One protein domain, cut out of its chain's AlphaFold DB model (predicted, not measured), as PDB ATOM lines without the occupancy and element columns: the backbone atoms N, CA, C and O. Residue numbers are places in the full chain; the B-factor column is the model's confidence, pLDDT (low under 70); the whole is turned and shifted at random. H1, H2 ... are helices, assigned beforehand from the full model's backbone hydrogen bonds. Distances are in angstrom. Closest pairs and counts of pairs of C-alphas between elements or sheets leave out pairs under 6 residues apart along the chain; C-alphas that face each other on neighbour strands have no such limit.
ATOM      1  N   LYS A 125     -30.208   7.273 -14.999       74.69
ATOM      2  CA  LYS A 125     -31.062   7.489 -13.817       74.69
ATOM      3  C   LYS A 125     -32.329   8.288 -14.123       74.69
ATOM      4  O   LYS A 125     -33.272   8.230 -13.346       74.69
ATOM      5  N   LYS A 126     -32.328   9.076 -15.201       76.25
ATOM      6  CA  LYS A 126     -33.483   9.872 -15.643       76.25
ATOM      7  C   LYS A 126     -34.257   9.205 -16.778       76.25
ATOM      8  O   LYS A 126     -35.233   9.779 -17.250       76.25
ATOM      9  N   THR A 127     -33.809   8.045 -17.246       79.25
ATOM     10  CA  THR A 127     -34.506   7.303 -18.289       79.25
ATOM     11  C   THR A 127     -35.755   6.672 -17.695       79.25
ATOM     12  O   THR A 127     -35.680   5.961 -16.696       79.25
ATOM     13  N   ASP A 128     -36.902   6.914 -18.323       82.56
ATOM     14  CA  ASP A 128     -38.122   6.189 -17.997       82.56
ATOM     15  C   ASP A 128     -38.072   4.793 -18.631       82.56
ATOM     16  O   ASP A 128     -38.337   4.607 -19.822       82.56
ATOM     17  N   PHE A 129     -37.677   3.811 -17.824       80.94
ATOM     18  CA  PHE A 129     -37.573   2.419 -18.254       80.94
ATOM     19  C   PHE A 129     -38.931   1.782 -18.543       80.94
ATOM     20  O   PHE A 129     -38.979   0.818 -19.299       80.94
ATOM     21  N   THR A 130     -40.032   2.302 -17.987       86.00
ATOM     22  CA  THR A 130     -41.359   1.730 -18.255       86.00
ATOM     23  C   THR A 130     -41.738   1.927 -19.715       86.00
ATOM     24  O   THR A 130     -42.136   0.978 -20.385       86.00
ATOM     25  N   VAL A 131     -41.498   3.127 -20.243       82.19
ATOM     26  CA  VAL A 131     -41.782   3.435 -21.643       82.19
ATOM     27  C   VAL A 131     -40.771   2.770 -22.577       82.19
ATOM     28  O   VAL A 131     -41.156   2.256 -23.623       82.19
ATOM     29  N   LEU A 132     -39.492   2.705 -22.185       80.81
ATOM     30  CA  LEU A 132     -38.484   1.970 -22.958       80.81
ATOM     31  C   LEU A 132     -38.871   0.488 -23.109       80.81
ATOM     32  O   LEU A 132     -38.764  -0.068 -24.197       80.81
ATOM     33  N   ASN A 133     -39.362  -0.139 -22.039       83.00
ATOM     34  CA  ASN A 133     -39.803  -1.532 -22.072       83.00
ATOM     35  C   ASN A 133     -41.040  -1.732 -22.959       83.00
ATOM     36  O   ASN A 133     -41.104  -2.720 -23.683       83.00
ATOM     37  N   GLN A 134     -41.989  -0.792 -22.961       84.56
ATOM     38  CA  GLN A 134     -43.147  -0.838 -23.867       84.56
ATOM     39  C   GLN A 134     -42.727  -0.752 -25.342       84.56
ATOM     40  O   GLN A 134     -43.274  -1.451 -26.189       84.56
ATOM     41  N   GLU A 135     -41.723   0.063 -25.665       77.81
ATOM     42  CA  GLU A 135     -41.176   0.143 -27.026       77.81
ATOM     43  C   GLU A 135     -40.388  -1.118 -27.407       77.81
ATOM     44  O   GLU A 135     -40.437  -1.562 -28.555       77.81
ATOM     45  N   LEU A 136     -39.711  -1.748 -26.445       77.88
ATOM     46  CA  LEU A 136     -39.064  -3.045 -26.646       77.88
ATOM     47  C   LEU A 136     -40.074  -4.195 -26.821       77.88
ATOM     48  O   LEU A 136     -39.753  -5.203 -27.446       77.88
ATOM     49  N   GLU A 137     -41.318  -4.065 -26.363       79.81
ATOM     50  CA  GLU A 137     -42.359  -5.043 -26.709       79.81
ATOM     51  C   GLU A 137     -42.763  -4.971 -28.188       79.81
ATOM     52  O   GLU A 137     -43.003  -6.005 -28.816       79.81
ATOM     53  N   ILE A 138     -42.758  -3.774 -28.787       73.81
ATOM     54  CA  ILE A 138     -42.915  -3.617 -30.245       73.81
ATOM     55  C   ILE A 138     -41.772  -4.350 -30.961       73.81
ATOM     56  O   ILE A 138     -41.977  -4.993 -31.991       73.81
ATOM     57  N   PHE A 139     -40.579  -4.328 -30.366       69.19
ATOM     58  CA  PHE A 139     -39.423  -5.055 -30.864       69.19
ATOM     59  C   PHE A 139     -39.609  -6.585 -30.808       69.19
ATOM     60  O   PHE A 139     -39.311  -7.256 -31.793       69.19
ATOM     61  N   ASN A 140     -40.203  -7.149 -29.747       71.56
ATOM     62  CA  ASN A 140     -40.534  -8.585 -29.696       71.56
ATOM     63  C   ASN A 140     -41.467  -9.032 -30.839       71.56
ATOM     64  O   ASN A 140     -41.346 -10.160 -31.319       71.56
ATOM     65  N   ARG A 141     -42.356  -8.153 -31.328       68.44
ATOM     66  CA  ARG A 141     -43.145  -8.430 -32.544       68.44
ATOM     67  C   ARG A 141     -42.271  -8.451 -33.798       68.44
ATOM     68  O   ARG A 141     -42.398  -9.380 -34.590       68.44
ATOM     69  N   LEU A 142     -41.344  -7.506 -33.951       69.06
ATOM     70  CA  LEU A 142     -40.429  -7.445 -35.104       69.06
ATOM     71  C   LEU A 142     -39.501  -8.666 -35.200       69.06
ATOM     72  O   LEU A 142     -39.196  -9.117 -36.300       69.06
ATOM     73  N   VAL A 143     -39.116  -9.275 -34.073       71.12
ATOM     74  CA  VAL A 143     -38.340 -10.534 -34.064       71.12
ATOM     75  C   VAL A 143     -39.052 -11.655 -34.832       71.12
ATOM     76  O   VAL A 143     -38.397 -12.501 -35.440       71.12
ATOM     77  N   THR A 144     -40.388 -11.661 -34.862       72.56
ATOM     78  CA  THR A 144     -41.145 -12.668 -35.623       72.56
ATOM     79  C   THR A 144     -41.155 -12.424 -37.133       72.56
ATOM     80  O   THR A 144     -41.294 -13.390 -37.883       72.56
ATOM     81  N   GLU A 145     -40.945 -11.179 -37.570       69.62
ATOM     82  CA  GLU A 145     -40.916 -10.757 -38.979       69.62
ATOM     83  C   GLU A 145     -39.504 -10.837 -39.586       69.62
ATOM     84  O   GLU A 145     -39.350 -11.021 -40.788       69.62
ATOM     85  N   LEU A 146     -38.458 -10.778 -38.757       70.75
ATOM     86  CA  LEU A 146     -37.054 -10.733 -39.190       70.75
ATOM     87  C   LEU A 146     -36.390 -12.119 -39.338       70.75
ATOM     88  O   LEU A 146     -35.163 -12.219 -39.349       70.75
ATOM     89  N   LYS A 147     -37.174 -13.198 -39.460       73.81
ATOM     90  CA  LYS A 147     -36.675 -14.591 -39.491       73.81
ATOM     91  C   LYS A 147     -35.735 -14.915 -40.657       73.81
ATOM     92  O   LYS A 147     -35.022 -15.910 -40.582       73.81
ATOM     93  N   GLU A 148     -35.743 -14.110 -41.715       83.31
ATOM     94  CA  GLU A 148     -34.948 -14.357 -42.925       83.31
ATOM     95  C   GLU A 148     -33.594 -13.635 -42.940       83.31
ATOM     96  O   GLU A 148     -32.797 -13.837 -43.856       83.31
ATOM     97  N   LEU A 149     -33.297 -12.807 -41.933       84.19
ATOM     98  CA  LEU A 149     -32.011 -12.121 -41.854       84.19
ATOM     99  C   LEU A 149     -30.913 -13.032 -41.307       84.19
ATOM    100  O   LEU A 149     -31.135 -13.877 -40.437       84.19
ATOM    101  N   SER A 150     -29.683 -12.798 -41.770       88.88
ATOM    102  CA  SER A 150     -28.511 -13.371 -41.120       88.88
ATOM    103  C   SER A 150     -28.422 -12.864 -39.677       88.88
ATOM    104  O   SER A 150     -28.858 -11.756 -39.361       88.88
ATOM    105  N   VAL A 151     -27.808 -13.649 -38.789       82.56
ATOM    106  CA  VAL A 151     -27.627 -13.264 -37.377       82.56
ATOM    107  C   VAL A 151     -26.954 -11.891 -37.252       82.56
ATOM    108  O   VAL A 151     -27.306 -11.111 -36.371       82.56
ATOM    109  N   ASN A 152     -26.012 -11.575 -38.142       85.62
ATOM    110  CA  ASN A 152     -25.273 -10.318 -38.092       85.62
ATOM    111  C   ASN A 152     -26.135  -9.127 -38.546       85.62
ATOM    112  O   ASN A 152     -26.160  -8.100 -37.869       85.62
ATOM    113  N   ASP A 153     -26.892  -9.284 -39.636       85.25
ATOM    114  CA  ASP A 153     -27.805  -8.243 -40.137       85.25
ATOM    115  C   ASP A 153     -28.954  -7.996 -39.162       85.25
ATOM    116  O   ASP A 153     -29.344  -6.854 -38.918       85.25
ATOM    117  N   PHE A 154     -29.436  -9.071 -38.538       84.31
ATOM    118  CA  PHE A 154     -30.395  -8.998 -37.452       84.31
ATOM    119  C   PHE A 154     -29.843  -8.134 -36.314       84.31
ATOM    120  O   PHE A 154     -30.453  -7.123 -35.980       84.31
ATOM    121  N   TRP A 155     -28.654  -8.443 -35.784       82.69
ATOM    122  CA  TRP A 155     -28.032  -7.658 -34.708       82.69
ATOM    123  C   TRP A 155     -27.777  -6.194 -35.073       82.69
ATOM    124  O   TRP A 155     -27.969  -5.317 -34.225       82.69
ATOM    125  N   LEU A 156     -27.361  -5.908 -36.309       84.88
ATOM    126  CA  LEU A 156     -27.192  -4.535 -36.786       84.88
ATOM    127  C   LEU A 156     -28.529  -3.787 -36.804       84.88
ATOM    128  O   LEU A 156     -28.603  -2.670 -36.293       84.88
ATOM    129  N   CYS A 157     -29.599  -4.432 -37.271       82.69
ATOM    130  CA  CYS A 157     -30.946  -3.872 -37.245       82.69
ATOM    131  C   CYS A 157     -31.409  -3.559 -35.809       82.69
ATOM    132  O   CYS A 157     -31.857  -2.443 -35.537       82.69
ATOM    133  N   ILE A 158     -31.219  -4.488 -34.859       82.06
ATOM    134  CA  ILE A 158     -31.532  -4.249 -33.433       82.06
ATOM    135  C   ILE A 158     -30.778  -3.032 -32.915       82.06
ATOM    136  O   ILE A 158     -31.351  -2.165 -32.248       82.06
ATOM    137  N   LYS A 159     -29.474  -2.989 -33.190       84.50
ATOM    138  CA  LYS A 159     -28.593  -1.927 -32.725       84.50
ATOM    139  C   LYS A 159     -29.064  -0.577 -33.246       84.50
ATOM    140  O   LYS A 159     -29.149   0.360 -32.455       84.50
ATOM    141  N   ASP A 160     -29.398  -0.483 -34.527       84.31
ATOM    142  CA  ASP A 160     -29.839   0.764 -35.148       84.31
ATOM    143  C   ASP A 160     -31.182   1.236 -34.583       84.31
ATOM    144  O   ASP A 160     -31.299   2.401 -34.203       84.31
ATOM    145  N   ILE A 161     -32.150   0.332 -34.398       81.88
ATOM    146  CA  ILE A 161     -33.436   0.652 -33.757       81.88
ATOM    147  C   ILE A 161     -33.214   1.161 -32.327       81.88
ATOM    148  O   ILE A 161     -33.723   2.220 -31.957       81.88
ATOM    149  N   CYS A 162     -32.420   0.446 -31.524       79.69
ATOM    150  CA  CYS A 162     -32.108   0.854 -30.153       79.69
ATOM    151  C   CYS A 162     -31.427   2.229 -30.113       79.69
ATOM    152  O   CYS A 162     -31.765   3.077 -29.286       79.69
ATOM    153  N   VAL A 163     -30.464   2.465 -31.007       82.12
ATOM    154  CA  VAL A 163     -29.746   3.740 -31.101       82.12
ATOM    155  C   VAL A 163     -30.687   4.873 -31.505       82.12
ATOM    156  O   VAL A 163     -30.586   5.956 -30.926       82.12
ATOM    157  N   GLU A 164     -31.608   4.646 -32.441       81.12
ATOM    158  CA  GLU A 164     -32.597   5.642 -32.860       81.12
ATOM    159  C   GLU A 164     -33.598   5.975 -31.749       81.12
ATOM    160  O   GLU A 164     -33.810   7.153 -31.453       81.12
ATOM    161  N   GLN A 165     -34.126   4.980 -31.031       77.38
ATOM    162  CA  GLN A 165     -35.022   5.240 -29.893       77.38
ATOM    163  C   GLN A 165     -34.318   6.032 -28.781       77.38
ATOM    164  O   GLN A 165     -34.846   7.020 -28.257       77.38
ATOM    165  N   LEU A 166     -33.066   5.678 -28.479       75.44
ATOM    166  CA  LEU A 166     -32.241   6.418 -27.522       75.44
ATOM    167  C   LEU A 166     -31.895   7.837 -28.001       75.44
ATOM    168  O   LEU A 166     -31.769   8.749 -27.179       75.44
ATOM    169  N   ARG A 167     -31.736   8.057 -29.313       75.62
ATOM    170  CA  ARG A 167     -31.521   9.395 -29.891       75.62
ATOM    171  C   ARG A 167     -32.767  10.263 -29.778       75.62
ATOM    172  O   ARG A 167     -32.642  11.405 -29.333       75.62
ATOM    173  N   ASN A 168     -33.933   9.729 -30.131       74.12
ATOM    174  CA  ASN A 168     -35.203  10.458 -30.132       74.12
ATOM    175  C   ASN A 168     -35.631  10.879 -28.723       74.12
ATOM    176  O   ASN A 168     -36.157  11.974 -28.533       74.12
ATOM    177  N   ARG A 169     -35.310  10.067 -27.710       68.31
ATOM    178  CA  ARG A 169     -35.597  10.363 -26.297       68.31
ATOM    179  C   ARG A 169     -34.548  11.223 -25.600       68.31
ATOM    180  O   ARG A 169     -34.638  11.432 -24.389       68.31
ATOM    181  N   ARG A 170     -33.564  11.773 -26.323       58.34
ATOM    182  CA  ARG A 170     -32.695  12.807 -25.751       58.34
ATOM    183  C   ARG A 170     -33.563  13.996 -25.342       58.34
ATOM    184  O   ARG A 170     -33.830  14.885 -26.148       58.34
TER     185      ARG A 170
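AT A GLANCE: This is residues 125 to 170 of the 214 residues of an uncharacterized protein of Hyalella azteca (UniProt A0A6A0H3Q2). Two long helices, H2 and H1, run side by side in opposite ways, joined at one end by a loop at residues 146 to 150, so that the chain makes a loose U. They are near each other without touching along their lengths, the closest C-alphas of the two being 8.3 A apart, and residues 125 to 128 come before H1 at the open end of the U. The printed part has 46 residues, with two named helices in the order H1, H2 and no named strand: all helix. It is loose, with a radius of gyration of the C-alphas of 11.8 A, and a rod spanning 36 by 17 by 14 A.

HOW THE PARTS SIT: H2, residues 151 to 168, and H1, residues 129 to 145, are near each other, with 14 pairs of C-alphas within 10 A; the closest are 8.3 A apart. Every O i to N i+4 pair in H2 is within hydrogen-bond range, and 10 of 13 in H1.

IN THESE COORDINATES: H2 is 25.9 A long, from C-alpha 151 at (-27.627, -13.264, -37.377) to C-alpha 168. H1 is 24.8 A long, beginning at C-alpha 129 at (-37.573, 2.419, -18.254).

THE WHOLE: The C-alphas farthest apart, of Lys 125 and Glu 148, are 36.6 A apart. The printed part has no cut, and the link H1 to H2 is tight. Mean pLDDT of the printed part is 78.4; residues 139, 141 to 142, 145 and 169 to 170 are under 70.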